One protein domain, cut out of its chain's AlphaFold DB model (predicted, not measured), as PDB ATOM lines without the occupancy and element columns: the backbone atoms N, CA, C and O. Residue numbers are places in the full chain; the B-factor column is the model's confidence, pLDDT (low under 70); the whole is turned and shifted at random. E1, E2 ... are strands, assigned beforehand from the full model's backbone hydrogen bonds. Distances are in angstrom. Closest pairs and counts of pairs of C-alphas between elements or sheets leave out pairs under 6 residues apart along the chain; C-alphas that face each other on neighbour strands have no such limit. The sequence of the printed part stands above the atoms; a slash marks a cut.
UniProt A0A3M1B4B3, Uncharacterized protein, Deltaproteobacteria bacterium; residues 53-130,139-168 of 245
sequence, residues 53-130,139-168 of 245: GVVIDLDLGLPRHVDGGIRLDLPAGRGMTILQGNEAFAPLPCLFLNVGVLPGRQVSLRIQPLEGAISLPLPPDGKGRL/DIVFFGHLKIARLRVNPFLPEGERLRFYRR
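AT A GLANCE: This is residues 53 to 130 and 139 to 168 of the 245 residues of an uncharacterized protein of Deltaproteobacteria bacterium (UniProt A0A3M1B4B3). A curled sheet of four strands, E4 E5 E9 E8 in order, is shaped like part of a barrel, and two more long strands, E1 and E6, run alongside its long inner strands. Away from the E8 to E9 turn, a small sheet, E7 E11 E10, makes the other end, where the separate hairpin E2 and E3 also lies; E9 runs on into E10 and so joins the two larger sheets. The printed part has 108 residues with eleven named strands, E1 to E11 in chain order, and no named helix, an all-strand domain whose three sheets are antiparallel throughout. It is only just compact, close to loose, with a radius of gyration of the C-alphas of 15.5 A and spans of 46 by 31 by 29 A.

HOW THE PARTS SIT: Begin at E1, residues 53 to 59, which pairs with no named strand. It is near E5, residues 94 to 101, and near E6, residues 106 to 113, another strand that pairs with no named strand. Next comes the hairpin of E2, residues 64 to 66, and E3, residues 69 to 71; look for N 64 and O 71 at 2.8 A. In the strongly twisted four-stranded sheet, edge strand E4, residues 81 to 83, forms a hairpin with E5, where N 96 and O 81 are 3.3 A apart. Beside E5 is E9, residues 146 to 153, antiparallel at 155 degrees, with N 97 and O 151 at 3.0 A. E9 forms a hairpin with the other edge strand, E8, residues 139 to 143; N 148 and O 141 are 2.8 A apart. The closest C-alphas of E6 and E9, those of Val 107 and Ala 149, are 7.8 A apart. E9 runs on into E10, residues 156 to 159, at 45 degrees. E10 and E11, residues 162 to 165, are a hairpin with N 164 and O 157 at 2.8 A, and E7, residues 118 to 121, is on the other side of E11, with N 120 and O 163 at 2.8 A. E2 and E7 are apart.

IN THESE COORDINATES: Find C-alpha 53 at (147.123, 180.026, 152.760), where E1 starts its 20.1 A. E5 covers 21.9 A, and E6 runs 23.7 A from C-alpha 106 at (139.975, 180.236, 160.302). E9 covers 21.9 A, and E11 ends at C-alpha 165, (167.263, 189.372, 166.764).

THE WHOLE: The C-alphas farthest apart, of His 145 and Glu 161, are 46.3 A apart. Residues 131 to 138 are not printed, and C-alphas 130 and 139 are 20.1 A apart across this cut. Of the links printed whole, none is long. Confidence is low, under 70, at residues 66 to 68, 73 to 91 and 123 to 129.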
ATOM      1  N   GLY A  53     146.151 179.296 151.962       84.38
ATOM      2  CA  GLY A  53     147.123 180.026 152.760       84.38
ATOM      3  C   GLY A  53     148.043 180.954 151.981       84.38
ATOM      4  O   GLY A  53     148.003 181.055 150.754       84.38
ATOM      5  N   VAL A  54     148.918 181.628 152.719       84.81
ATOM      6  CA  VAL A  54     149.976 182.475 152.161       84.81
ATOM      7  C   VAL A  54     151.283 182.226 152.906       84.81
ATOM      8  O   VAL A  54     151.301 182.067 154.128       84.81
ATOM      9  N   VAL A  55     152.385 182.203 152.161       86.00
ATOM     10  CA  VAL A  55     153.739 182.137 152.711       86.00
ATOM     11  C   VAL A  55     154.465 183.432 152.386       86.00
ATOM     12  O   VAL A  55     154.501 183.856 151.231       86.00
ATOM     13  N   ILE A  56     155.038 184.062 153.408       86.19
ATOM     14  CA  ILE A  56     155.719 185.354 153.322       86.19
ATOM     15  C   ILE A  56     157.118 185.202 153.917       86.19
ATOM     16  O   ILE A  56     157.248 184.792 155.067       86.19
ATOM     17  N   ASP A  57     158.144 185.567 153.161       87.69
ATOM     18  CA  ASP A  57     159.510 185.702 153.653       87.69
ATOM     19  C   ASP A  57     159.784 187.169 153.995       87.69
ATOM     20  O   ASP A  57     159.475 188.074 153.215       87.69
ATOM     21  N   LEU A  58     160.366 187.395 155.168       84.31
ATOM     22  CA  LEU A  58     160.891 188.676 155.617       84.31
ATOM     23  C   LEU A  58     162.416 188.596 155.651       84.31
ATOM     24  O   LEU A  58     162.969 187.643 156.204       84.31
ATOM     25  N   ASP A  59     163.076 189.614 155.112       84.94
ATOM     26  CA  ASP A  59     164.503 189.878 155.304       84.94
ATOM     27  C   ASP A  59     164.633 191.268 155.914       84.94
ATOM     28  O   ASP A  59     164.428 192.298 155.267       84.94
ATOM     29  N   LEU A  60     164.875 191.286 157.217       78.50
ATOM     30  CA  LEU A  60     165.034 192.522 157.955       78.50
ATOM     31  C   LEU A  60     166.475 193.012 157.774       78.50
ATOM     32  O   LEU A  60     167.418 192.226 157.752       78.50
ATOM     33  N   GLY A  61     166.668 194.323 157.643       78.25
ATOM     34  CA  GLY A  61     168.009 194.903 157.698       78.25
ATOM     35  C   GLY A  61     168.673 194.647 159.057       78.25
ATOM     36  O   GLY A  61     168.032 194.216 160.018       78.25
ATOM     37  N   LEU A  62     169.971 194.936 159.167       82.12
ATOM     38  CA  LEU A  62     170.630 194.910 160.472       82.12
ATOM     39  C   LEU A  62     170.135 196.080 161.339       82.12
ATOM     40  O   LEU A  62     170.081 197.216 160.856       82.12
ATOM     41  N   PRO A  63     169.794 195.836 162.614       78.25
ATOM     42  CA  PRO A  63     169.371 196.885 163.518       78.25
ATOM     43  C   PRO A  63     170.546 197.785 163.893       78.25
ATOM     44  O   PRO A  63     171.695 197.347 163.978       78.25
ATOM     45  N   ARG A  64     170.237 199.050 164.167       75.69
ATOM     46  CA  ARG A  64     171.185 200.063 164.631       75.69
ATOM     47  C   ARG A  64     170.779 200.527 166.021       75.69
ATOM     48  O   ARG A  64     169.595 200.696 166.302       75.69
ATOM     49  N   HIS A  65     171.764 200.736 166.884       71.19
ATOM     50  CA  HIS A  65     171.527 201.395 168.162       71.19
ATOM     51  C   HIS A  65     171.440 202.900 167.911       71.19
ATOM     52  O   HIS A  65     172.252 203.449 167.166       71.19
ATOM     53  N   VAL A  66     170.433 203.538 168.491       68.19
ATOM     54  CA  VAL A  66     170.224 204.987 168.443       68.19
ATOM     55  C   VAL A  66     169.940 205.485 169.853       68.19
ATOM     56  O   VAL A  66     169.544 204.703 170.721       68.19
ATOM     57  N   ASP A  67     170.105 206.784 170.080       61.91
ATOM     58  CA  ASP A  67     169.742 207.400 171.355       61.91
ATOM     59  C   ASP A  67     168.256 207.124 171.646       61.91
ATOM     60  O   ASP A  67     167.368 207.518 170.888       61.91
ATOM     61  N   GLY A  68     167.987 206.362 172.710       61.84
ATOM     62  CA  GLY A  68     166.636 205.939 173.094       61.84
ATOM     63  C   GLY A  68     166.194 204.540 172.632       61.84
ATOM     64  O   GLY A  68     165.049 204.169 172.894       61.84
ATOM     65  N   GLY A  69     167.050 203.730 171.988       70.38
ATOM     66  CA  GLY A  69     166.766 202.298 171.792       70.38
ATOM     67  C   GLY A  69     167.365 201.649 170.543       70.38
ATOM     68  O   GLY A  69     168.449 201.991 170.077       70.38
ATOM     69  N   ILE A  70     166.648 200.655 170.014       70.69
ATOM     70  CA  ILE A  70     167.032 199.934 168.797       70.69
ATOM     71  C   ILE A  70     166.159 200.419 167.646       70.69
ATOM     72  O   ILE A  70     164.930 200.370 167.716       70.69
ATOM     73  N   ARG A  71     166.797 200.835 166.555       71.56
ATOM     74  CA  ARG A  71     166.143 201.183 165.298       71.56
ATOM     75  C   ARG A  71     166.349 200.065 164.285       71.56
ATOM     76  O   ARG A  71     167.458 199.567 164.112       71.56
ATOM     77  N   LEU A  72     165.277 199.681 163.602       72.19
ATOM     78  CA  LEU A  72     165.330 198.750 162.483       72.19
ATOM     79  C   LEU A  72     165.017 199.528 161.207       72.19
ATOM     80  O   LEU A  72     163.869 199.903 160.982       72.19
ATOM     81  N   ASP A  73     166.036 199.794 160.397       66.31
ATOM     82  CA  ASP A  73     165.838 200.399 159.085       66.31
ATOM     83  C   ASP A  73     165.439 199.290 158.111       66.31
ATOM     84  O   ASP A  73     166.223 198.396 157.786       66.31
ATOM     85  N   LEU A  74     164.183 199.314 157.685       61.34
ATOM     86  CA  LEU A  74     163.712 198.416 156.643       61.34
ATOM     87  C   LEU A  74     164.144 198.984 155.290       61.34
ATOM     88  O   LEU A  74     164.012 200.198 155.091       61.34
ATOM     89  N   PRO A  75     164.607 198.148 154.343       54.44
ATOM     90  CA  PRO A  75     164.730 198.596 152.962       54.44
ATOM     91  C   PRO A  75     163.371 199.149 152.528       54.44
ATOM     92  O   PRO A  75     162.344 198.536 152.832       54.44
ATOM     93  N   ALA A  76     163.365 200.329 151.896       44.56
ATOM     94  CA  ALA A  76     162.152 201.044 151.508       44.56
ATOM     95  C   ALA A  76     161.190 200.082 150.796       44.56
ATOM     96  O   ALA A  76     161.411 199.650 149.666       44.56
ATOM     97  N   GLY A  77     160.156 199.672 151.521       45.59
ATOM     98  CA  GLY A  77     159.325 198.539 151.165       45.59
ATOM     99  C   GLY A  77     157.901 198.837 151.575       45.59
ATOM    100  O   GLY A  77     157.613 199.147 152.731       45.59
ATOM    101  N   ARG A  78     157.009 198.786 150.592       45.31
ATOM    102  CA  ARG A  78     155.588 199.078 150.757       45.31
ATOM    103  C   ARG A  78     154.939 198.120 151.766       45.31
ATOM    104  O   ARG A  78     155.130 196.909 151.694       45.31
ATOM    105  N   GLY A  79     154.117 198.666 152.664       44.31
ATOM    106  CA  GLY A  79     153.167 197.890 153.473       44.31
ATOM    107  C   GLY A  79     153.644 197.410 154.847       44.31
ATOM    108  O   GLY A  79     152.918 196.652 155.486       44.31
ATOM    109  N   MET A  80     154.810 197.851 155.326       48.00
ATOM    110  CA  MET A  80     155.286 197.536 156.674       48.00
ATOM    111  C   MET A  80     155.283 198.791 157.547       48.00
ATOM    112  O   MET A  80     156.036 199.733 157.313       48.00
ATOM    113  N   THR A  81     154.426 198.808 158.566       47.16
ATOM    114  CA  THR A  81     154.469 199.845 159.603       47.16
ATOM    115  C   THR A  81     155.297 199.321 160.765       47.16
ATOM    116  O   THR A  81     154.899 198.354 161.420       47.16
ATOM    117  N   ILE A  82     156.434 199.966 161.028       50.81
ATOM    118  CA  ILE A  82     157.117 199.814 162.310       50.81
ATOM    119  C   ILE A  82     156.423 200.743 163.289       50.81
ATOM    120  O   ILE A  82     156.423 201.959 163.101       50.81
ATOM    121  N   LEU A  83     155.851 200.178 164.343       49.69
ATOM    122  CA  LEU A  83     155.538 200.970 165.523       49.69
ATOM    123  C   LEU A  83     156.680 200.743 166.508       49.69
ATOM    124  O   LEU A  83     156.840 199.645 167.046       49.69
ATOM    125  N   GLN A  84     157.501 201.774 166.703       47.91
ATOM    126  CA  GLN A  84     158.371 201.838 167.869       47.91
ATOM    127  C   GLN A  84     157.448 201.909 169.090       47.91
ATOM    128  O   GLN A  84     156.480 202.672 169.090       47.91
ATOM    129  N   GLY A  85     157.664 201.008 170.053       41.09
ATOM    130  CA  GLY A  85     156.752 200.783 171.171       41.09
ATOM    131  C   GLY A  85     156.316 202.083 171.849       41.09
ATOM    132  O   GLY A  85     157.140 202.923 172.189       41.09
ATOM    133  N   ASN A  86     155.005 202.224 172.040       36.28
ATOM    134  CA  ASN A  86     154.414 203.229 172.920       36.28
ATOM    135  C   ASN A  86     154.987 203.030 174.339       36.28
ATOM    136  O   ASN A  86     155.192 201.876 174.721       36.28
ATOM    137  N   GLU A  87     155.181 204.109 175.104       37.34
ATOM    138  CA  GLU A  87     155.936 204.256 176.379       37.34
ATOM    139  C   GLU A  87     155.756 203.168 177.478       37.34
ATOM    140  O   GLU A  87     156.457 203.175 178.484       37.34
ATOM    141  N   ALA A  88     154.839 202.209 177.315       43.75
ATOM    142  CA  ALA A  88     154.604 201.079 178.219       43.75
ATOM    143  C   ALA A  88     155.322 199.762 177.830       43.75
ATOM    144  O   ALA A  88     155.411 198.840 178.649       43.75
ATOM    145  N   PHE A  89     155.801 199.630 176.590       48.50
ATOM    146  CA  PHE A  89     156.539 198.457 176.104       48.50
ATOM    147  C   PHE A  89     157.966 198.880 175.771       48.50
ATOM    148  O   PHE A  89     158.168 199.979 175.267       48.50
ATOM    149  N   ALA A  90     158.950 198.021 176.059       50.72
ATOM    150  CA  ALA A  90     160.347 198.314 175.739       50.72
ATOM    151  C   ALA A  90     160.445 198.763 174.266       50.72
ATOM    152  O   ALA A  90     159.696 198.212 173.449       50.72
ATOM    153  N   PRO A  91     161.317 199.726 173.912       63.38
ATOM    154  CA  PRO A  91     161.351 200.377 172.596       63.38
ATOM    155  C   PRO A  91     161.941 199.457 171.510       63.38
ATOM    156  O   PRO A  91     162.827 199.839 170.753       63.38
ATOM    157  N   LEU A  92     161.483 198.207 171.452       74.00
ATOM    158  CA  LEU A  92     161.851 197.236 170.444       74.00
ATOM    159  C   LEU A  92     160.922 197.392 169.238       74.00
ATOM    160  O   LEU A  92     159.697 197.388 169.405       74.00
ATOM    161  N   PRO A  93     161.479 197.505 168.023       74.19
ATOM    162  CA  PRO A  93     160.689 197.537 166.804       74.19
ATOM    163  C   PRO A  93     159.807 196.292 166.676       74.19
ATOM    164  O   PRO A  93     160.269 195.162 166.851       74.19
ATOM    165  N   CYS A  94     158.543 196.500 166.321       76.81
ATOM    166  CA  CYS A  94     157.627 195.438 165.925       76.81
ATOM    167  C   CYS A  94     157.007 195.763 164.566       76.81
ATOM    168  O   CYS A  94     156.866 196.932 164.199       76.81
ATOM    169  N   LEU A  95     156.669 194.719 163.814       77.50
ATOM    170  CA  LEU A  95     156.173 194.827 162.447       77.50
ATOM    171  C   LEU A  95     154.708 194.416 162.410       77.50
ATOM    172  O   LEU A  95     154.329 193.405 163.008       77.50
ATOM    173  N   PHE A  96     153.902 195.167 161.670       77.31
ATOM    174  CA  PHE A  96     152.514 194.813 161.410       77.31
ATOM    175  C   PHE A  96     152.295 194.524 159.930       77.31
ATOM    176  O   PHE A  96     152.690 195.317 159.078       77.31
ATOM    177  N   LEU A  97     151.639 193.399 159.644       77.38
ATOM    178  CA  LEU A  97     151.286 192.968 158.289       77.38
ATOM    179  C   LEU A  97     149.778 192.730 158.220       77.38
ATOM    180  O   LEU A  97     149.204 192.130 159.124       77.38
ATOM    181  N   ASN A  98     149.135 193.165 157.141       81.31
ATOM    182  CA  ASN A  98     147.715 192.911 156.905       81.31
ATOM    183  C   ASN A  98     147.566 191.867 155.801       81.31
ATOM    184  O   ASN A  98     148.008 192.090 154.674       81.31
ATOM    185  N   VAL A  99     146.917 190.746 156.105       80.25
ATOM    186  CA  VAL A  99     146.675 189.673 155.135       80.25
ATOM    187  C   VAL A  99     145.182 189.544 154.874       80.25
ATOM    188  O   VAL A  99     144.396 189.415 155.812       80.25
ATOM    189  N   GLY A 100     144.789 189.576 153.600       80.00
ATOM    190  CA  GLY A 100     143.427 189.264 153.180       80.00
ATOM    191  C   GLY A 100     143.128 187.777 153.366       80.00
ATOM    192  O   GLY A 100     143.911 186.918 152.969       80.00
ATOM    193  N   VAL A 101     141.986 187.482 153.972       81.56
ATOM    194  CA  VAL A 101     141.532 186.136 154.326       81.56
ATOM    195  C   VAL A 101     140.149 185.930 153.727       81.56
ATOM    196  O   VAL A 101     139.314 186.835 153.744       81.56
ATOM    197  N   LEU A 102     139.869 184.729 153.226       75.94
ATOM    198  CA  LEU A 102     138.531 184.406 152.745       75.94
ATOM    199  C   LEU A 102     137.504 184.421 153.897       75.94
ATOM    200  O   LEU A 102     137.789 183.916 154.993       75.94
ATOM    201  N   PRO A 103     136.295 184.970 153.681       75.00
ATOM    202  CA  PRO A 103     135.219 184.908 154.663       75.00
ATOM    203  C   PRO A 103     134.944 183.469 155.122       75.00
ATOM    204  O   PRO A 103     135.044 182.522 154.350       75.00
ATOM    205  N   GLY A 104     134.618 183.297 156.404       79.06
ATOM    206  CA  GLY A 104     134.338 181.985 156.998       79.06
ATOM    207  C   GLY A 104     135.572 181.163 157.385       79.06
ATOM    208  O   GLY A 104     135.473 180.390 158.332       79.06
ATOM    209  N   ARG A 105     136.742 181.371 156.769       82.62
ATOM    210  CA  ARG A 105     137.962 180.609 157.093       82.62
ATOM    211  C   ARG A 105     138.549 180.986 158.454       82.62
ATOM    212  O   ARG A 105     138.578 182.169 158.817       82.62
ATOM    213  N   GLN A 106     139.051 180.005 159.193       86.94
ATOM    214  CA  GLN A 106     139.975 180.236 160.302       86.94
ATOM    215  C   GLN A 106     141.388 180.457 159.761       86.94
ATOM    216  O   GLN A 106     141.712 180.021 158.661       86.94
ATOM    217  N   VAL A 107     142.209 181.172 160.527       87.75
ATOM    218  CA  VAL A 107     143.594 181.474 160.161       87.75
ATOM    219  C   VAL A 107     144.491 181.009 161.286       87.75
ATOM    220  O   VAL A 107     144.249 181.356 162.442       87.75
ATOM    221  N   SER A 108     145.526 180.257 160.942       91.62
ATOM    222  CA  SER A 108     146.636 179.965 161.843       91.62
ATOM    223  C   SER A 108     147.902 180.645 161.329       91.62
ATOM    224  O   SER A 108     148.024 180.910 160.137       91.62
ATOM    225  N   LEU A 109     148.824 180.973 162.233       93.12
ATOM    226  CA  LEU A 109     150.111 181.579 161.905       93.12
ATOM    227  C   LEU A 109     151.225 180.699 162.462       93.12
ATOM    228  O   LEU A 109     151.236 180.379 163.651       93.12
ATOM    229  N   ARG A 110     152.190 180.362 161.611       95.25
ATOM    230  CA  ARG A 110     153.486 179.808 162.007       95.25
ATOM    231  C   ARG A 110     154.581 180.766 161.567       95.25
ATOM    232  O   ARG A 110     154.538 181.271 160.450       95.25
ATOM    233  N   ILE A 111     155.561 180.991 162.435       95.06
ATOM    234  CA  ILE A 111     156.741 181.806 162.134       95.06
ATOM    235  C   ILE A 111     157.975 180.943 162.352       95.06
ATOM    236  O   ILE A 111     158.129 180.338 163.411       95.06
ATOM    237  N   GLN A 112     158.834 180.881 161.342       95.31
ATOM    238  CA  GLN A 112     160.049 180.076 161.334       95.31
ATOM    239  C   GLN A 112     161.253 180.973 161.033       95.31
ATOM    240  O   GLN A 112     161.265 181.631 159.990       95.31
ATOM    241  N   PRO A 113     162.274 181.011 161.902       94.81
ATOM    242  CA  PRO A 113     163.565 181.585 161.548       94.81
ATOM    243  C   PRO A 113     164.189 180.831 160.375       94.81
ATOM    244  O   PRO A 113     164.229 179.602 160.379       94.81
ATOM    245  N   LEU A 114     164.674 181.567 159.379       92.94
ATOM    246  CA  LEU A 114     165.399 180.999 158.237       92.94
ATOM    247  C   LEU A 114     166.917 180.977 158.461       92.94
ATOM    248  O   LEU A 114     167.645 180.349 157.697       92.94
ATOM    249  N   GLU A 115     167.390 181.658 159.500       92.94
ATOM    250  CA  GLU A 115     168.790 181.710 159.905       92.94
ATOM    251  C   GLU A 115     168.915 181.829 161.430       92.94
ATOM    252  O   GLU A 115     167.926 182.038 162.142       92.94
ATOM    253  N   GLY A 116     170.142 181.675 161.935       90.88
ATOM    254  CA  GLY A 116     170.440 181.809 163.357       90.88
ATOM    255  C   GLY A 116     170.181 183.224 163.877       90.88
ATOM    256  O   GLY A 116     170.432 184.213 163.189       90.88
ATOM    257  N   ALA A 117     169.693 183.326 165.114       92.88
ATOM    258  CA  ALA A 117     169.430 184.618 165.733       92.88
ATOM    259  C   ALA A 117     170.727 185.355 166.096       92.88
ATOM    260  O   ALA A 117     171.651 184.780 166.679       92.88
ATOM    261  N   ILE A 118     170.754 186.658 165.828       92.00
ATOM    262  CA  ILE A 118     171.863 187.545 166.179       92.00
ATOM    263  C   ILE A 118     171.705 187.964 167.645       92.00
ATOM    264  O   ILE A 118     170.637 188.416 168.058       92.00
ATOM    265  N   SER A 119     172.760 187.807 168.444       91.25
ATOM    266  CA  SER A 119     172.777 188.277 169.833       91.25
ATOM    267  C   SER A 119     173.063 189.768 169.910       91.25
ATOM    268  O   SER A 119     174.082 190.231 169.407       91.25
ATOM    269  N   LEU A 120     172.202 190.489 170.617       84.88
ATOM    270  CA  LEU A 120     172.333 191.903 170.930       84.88
ATOM    271  C   LEU A 120     172.268 192.102 172.454       84.88
ATOM    272  O   LEU A 120     171.660 191.280 173.156       84.88
ATOM    273  N   PRO A 121     172.886 193.169 172.987       79.62
ATOM    274  CA  PRO A 121     172.689 193.547 174.381       79.62
ATOM    275  C   PRO A 121     171.212 193.882 174.641       79.62
ATOM    276  O   PRO A 121     170.497 194.348 173.749       79.62
ATOM    277  N   LEU A 122     170.742 193.633 175.866       75.88
ATOM    278  CA  LEU A 122     169.426 194.115 176.285       75.88
ATOM    279  C   LEU A 122     169.428 195.655 176.333       75.88
ATOM    280  O   LEU A 122     170.449 196.246 176.694       75.88
ATOM    281  N   PRO A 123     168.308 196.321 175.995       68.56
ATOM    282  CA  PRO A 123     168.201 197.766 176.138       68.56
ATOM    283  C   PRO A 123     168.473 198.195 177.593       68.56
ATOM    284  O   PRO A 123     167.942 197.554 178.506       68.56
ATOM    285  N   PRO A 124     169.250 199.272 177.822       57.78
ATOM    286  CA  PRO A 124     169.664 199.701 179.164       57.78
ATOM    287  C   PRO A 124     168.481 200.101 180.064       57.78
ATOM    288  O   PRO A 124     168.514 199.865 181.269       57.78
ATOM    289  N   ASP A 125     167.393 200.612 179.481       58.47
ATOM    290  CA  ASP A 125     166.194 201.047 180.201       58.47
ATOM    291  C   ASP A 125     165.107 199.965 180.231       58.47
ATOM    292  O   ASP A 125     163.996 200.179 179.751       58.47
ATOM    293  N   GLY A 126     165.396 198.795 180.812       53.16
ATOM    294  CA  GLY A 126     164.517 197.607 180.910       53.16
ATOM    295  C   GLY A 126     163.121 197.785 181.554       53.16
ATOM    296  O   GLY A 126     162.480 196.810 181.948       53.16
ATOM    297  N   LYS A 127     162.609 199.011 181.661       52.56
ATOM    298  CA  LYS A 127     161.246 199.376 182.051       52.56
ATOM    299  C   LYS A 127     160.288 199.170 180.874       52.56
ATOM    300  O   LYS A 127     159.777 200.109 180.279       52.56
ATOM    301  N   GLY A 128     160.026 197.915 180.530       58.81
ATOM    302  CA  GLY A 128     159.025 197.583 179.522       58.81
ATOM    303  C   GLY A 128     158.821 196.082 179.395       58.81
ATOM    304  O   GLY A 128     159.757 195.299 179.539       58.81
ATOM    305  N   ARG A 129     157.585 195.647 179.126       66.88
ATOM    306  CA  ARG A 129     157.329 194.223 178.865       66.88
ATOM    307  C   ARG A 129     157.974 193.833 177.537       66.88
ATOM    308  O   ARG A 129     157.549 194.312 176.488       66.88
ATOM    309  N   LEU A 130     158.974 192.959 177.593       76.69
ATOM    310  CA  LEU A 130     159.585 192.369 176.405       76.69
ATOM    311  C   LEU A 130     158.627 191.342 175.772       76.69
ATOM    312  O   LEU A 130     157.903 190.645 176.497       76.69
ATOM    313  N   ASP A 139     144.172 191.505 165.800       80.62
ATOM    314  CA  ASP A 139     142.774 191.701 165.436       80.62
ATOM    315  C   ASP A 139     142.460 191.215 164.016       80.62
ATOM    316  O   ASP A 139     143.241 191.370 163.070       80.62
ATOM    317  N   ILE A 140     141.250 190.681 163.862       83.00
ATOM    318  CA  ILE A 140     140.638 190.446 162.559       83.00
ATOM    319  C   ILE A 140     139.683 191.602 162.283       83.00
ATOM    320  O   ILE A 140     138.704 191.793 163.005       83.00
ATOM    321  N   VAL A 141     139.954 192.355 161.221       82.38
ATOM    322  CA  VAL A 141     139.160 193.520 160.818       82.38
ATOM    323  C   VAL A 141     138.417 193.205 159.526       82.38
ATOM    324  O   VAL A 141     138.941 192.524 158.647       82.38
ATOM    325  N   PHE A 142     137.194 193.707 159.397       80.56
ATOM    326  CA  PHE A 142     136.419 193.613 158.165       80.56
ATOM    327  C   PHE A 142     136.380 194.978 157.480       80.56
ATOM    328  O   PHE A 142     136.005 195.972 158.100       80.56
ATOM    329  N   PHE A 143     136.759 195.023 156.205       74.06
ATOM    330  CA  PHE A 143     136.632 196.203 155.356       74.06
ATOM    331  C   PHE A 143     135.726 195.861 154.168       74.06
ATOM    332  O   PHE A 143     136.145 195.217 153.205       74.06
ATOM    333  N   GLY A 144     134.444 196.222 154.272       80.06
ATOM    334  CA  GLY A 144     133.414 195.746 153.345       80.06
ATOM    335  C   GLY A 144     133.294 194.218 153.391       80.06
ATOM    336  O   GLY A 144     133.073 193.639 154.452       80.06
ATOM    337  N   HIS A 145     133.477 193.562 152.245       75.56
ATOM    338  CA  HIS A 145     133.458 192.096 152.130       75.56
ATOM    339  C   HIS A 145     134.823 191.435 152.390       75.56
ATOM    340  O   HIS A 145     134.938 190.211 152.318       75.56
ATOM    341  N   LEU A 146     135.863 192.223 152.682       74.25
ATOM    342  CA  LEU A 146     137.224 191.732 152.880       74.25
ATOM    343  C   LEU A 146     137.471 191.490 154.368       74.25
ATOM    344  O   LEU A 146     137.381 192.411 155.181       74.25
ATOM    345  N   LYS A 147     137.807 190.250 154.724       82.56
ATOM    346  CA  LYS A 147     138.302 189.892 156.055       82.56
ATOM    347  C   LYS A 147     139.822 190.046 156.056       82.56
ATOM    348  O   LYS A 147     140.493 189.501 155.186       82.56
ATOM    349  N   ILE A 148     140.363 190.775 157.022       83.56
ATOM    350  CA  ILE A 148     141.792 191.077 157.136       83.56
ATOM    351  C   ILE A 148     142.295 190.528 158.465       83.56
ATOM    352  O   ILE A 148     141.786 190.911 159.516       83.56
ATOM    353  N   ALA A 149     143.300 189.658 158.429       85.00
ATOM    354  CA  ALA A 149     144.061 189.278 159.613       85.00
ATOM    355  C   ALA A 149     145.247 190.235 159.774       85.00
ATOM    356  O   ALA A 149     146.100 190.322 158.885       85.00
ATOM    357  N   ARG A 150     145.302 190.948 160.902       85.81
ATOM    358  CA  ARG A 150     146.457 191.774 161.254       85.81
ATOM    359  C   ARG A 150     147.463 190.926 162.016       85.81
ATOM    360  O   ARG A 150     147.190 190.459 163.115       85.81
ATOM    361  N   LEU A 151     148.635 190.736 161.438       84.69
ATOM    362  CA  LEU A 151     149.742 190.025 162.057       84.69
ATOM    363  C   LEU A 151     150.633 191.020 162.778       84.69
ATOM    364  O   LEU A 151     150.934 192.084 162.236       84.69
ATOM    365  N   ARG A 152     151.088 190.641 163.966       85.38
ATOM    366  CA  ARG A 152     152.170 191.313 164.678       85.38
ATOM    367  C   ARG A 152     153.380 190.394 164.675       85.38
ATOM    368  O   ARG A 152     153.266 189.243 165.085       85.38
ATOM    369  N   VAL A 153     154.532 190.905 164.263       85.94
ATOM    370  CA  VAL A 153     155.810 190.188 164.272       85.94
ATOM    371  C   VAL A 153     156.772 190.931 165.188       85.94
ATOM    372  O   VAL A 153     156.980 192.137 165.046       85.94
ATOM    373  N   ASN A 154     157.355 190.206 166.134       87.94
ATOM    374  CA  ASN A 154     158.357 190.697 167.068       87.94
ATOM    375  C   ASN A 154     159.697 190.032 166.712       87.94
ATOM    376  O   ASN A 154     159.957 188.912 167.154       87.94
ATOM    377  N   PRO A 155     160.552 190.689 165.912       86.06
ATOM    378  CA  PRO A 155     161.827 190.108 165.501       86.06
ATOM    379  C   PRO A 155     162.877 190.116 166.617       86.06
ATOM    380  O   PRO A 155     163.956 189.570 166.433       86.06
ATOM    381  N   PHE A 156     162.580 190.715 167.769       86.50
ATOM    382  CA  PHE A 156     163.447 190.741 168.939       86.50
ATOM    383  C   PHE A 156     162.797 189.953 170.069       86.50
ATOM    384  O   PHE A 156     161.685 190.299 170.459       86.50
ATOM    385  N   LEU A 157     163.477 188.946 170.618       89.12
ATOM    386  CA  LEU A 157     163.018 188.203 171.795       89.12
ATOM    387  C   LEU A 157     164.095 188.154 172.880       89.12
ATOM    388  O   LEU A 157     165.269 187.984 172.557       89.12
ATOM    389  N   PRO A 158     163.729 188.279 174.162       86.88
ATOM    390  CA  PRO A 158     164.658 188.056 175.254       86.88
ATOM    391  C   PRO A 158     164.997 186.568 175.379       86.88
ATOM    392  O   PRO A 158     164.110 185.715 175.370       86.88
ATOM    393  N   GLU A 159     166.277 186.269 175.564       87.00
ATOM    394  CA  GLU A 159     166.768 184.947 175.940       87.00
ATOM    395  C   GLU A 159     167.836 185.116 177.026       87.00
ATOM    396  O   GLU A 159     168.962 185.548 176.759       87.00
ATOM    397  N   GLY A 160     167.460 184.820 178.273       84.31
ATOM    398  CA  GLY A 160     168.300 185.101 179.438       84.31
ATOM    399  C   GLY A 160     168.630 186.593 179.539       84.31
ATOM    400  O   GLY A 160     167.733 187.434 179.569       84.31
ATOM    401  N   GLU A 161     169.923 186.907 179.555       83.00
ATOM    402  CA  GLU A 161     170.456 188.274 179.664       83.00
ATOM    403  C   GLU A 161     170.716 188.942 178.304       83.00
ATOM    404  O   GLU A 161     171.335 190.004 178.226       83.00
ATOM    405  N   ARG A 162     170.281 188.319 177.202       86.19
ATOM    406  CA  ARG A 162     170.505 188.831 175.847       86.19
ATOM    407  C   ARG A 162     169.206 189.023 175.090       86.19
ATOM    408  O   ARG A 162     168.193 188.378 175.354       86.19
ATOM    409  N   LEU A 163     169.267 189.896 174.094       87.06
ATOM    410  CA  LEU A 163     168.221 190.046 173.099       87.06
ATOM    411  C   LEU A 163     168.609 189.263 171.842       87.06
ATOM    412  O   LEU A 163     169.705 189.423 171.307       87.06
ATOM    413  N   ARG A 164     167.715 188.408 171.360       92.19
ATOM    414  CA  ARG A 164     167.858 187.675 170.103       92.19
ATOM    415  C   ARG A 164     167.105 188.394 169.008       92.19
ATOM    416  O   ARG A 164     165.894 188.570 169.109       92.19
ATOM    417  N   PHE A 165     167.826 188.790 167.969       91.00
ATOM    418  CA  PHE A 165     167.263 189.372 166.764       91.00
ATOM    419  C   PHE A 165     167.169 188.322 165.653       91.00
ATOM    420  O   PHE A 165     168.170 187.726 165.253       91.00
ATOM    421  N   TYR A 166     165.959 188.113 165.152       92.06
ATOM    422  CA  TYR A 166     165.643 187.199 164.067       92.06
ATOM    423  C   TYR A 166     165.467 187.997 162.785       92.06
ATOM    424  O   TYR A 166     164.416 188.594 162.543       92.06
ATOM    425  N   ARG A 167     166.528 188.016 161.985       89.19
ATOM    426  CA  ARG A 167     166.623 188.849 160.793       89.19
ATOM    427  C   ARG A 167     165.816 188.275 159.624       89.19
ATOM    428  O   ARG A 167     164.998 188.995 159.054       89.19
ATOM    429  N   ARG A 168     166.001 186.996 159.286       91.06
ATOM    430  CA  ARG A 168     165.228 186.324 158.227       91.06
ATOM    431  C   ARG A 168     164.164 185.395 158.800       91.06
ATOM    432  O   ARG A 168     164.471 184.450 159.529       91.06
TER     433      ARG A 168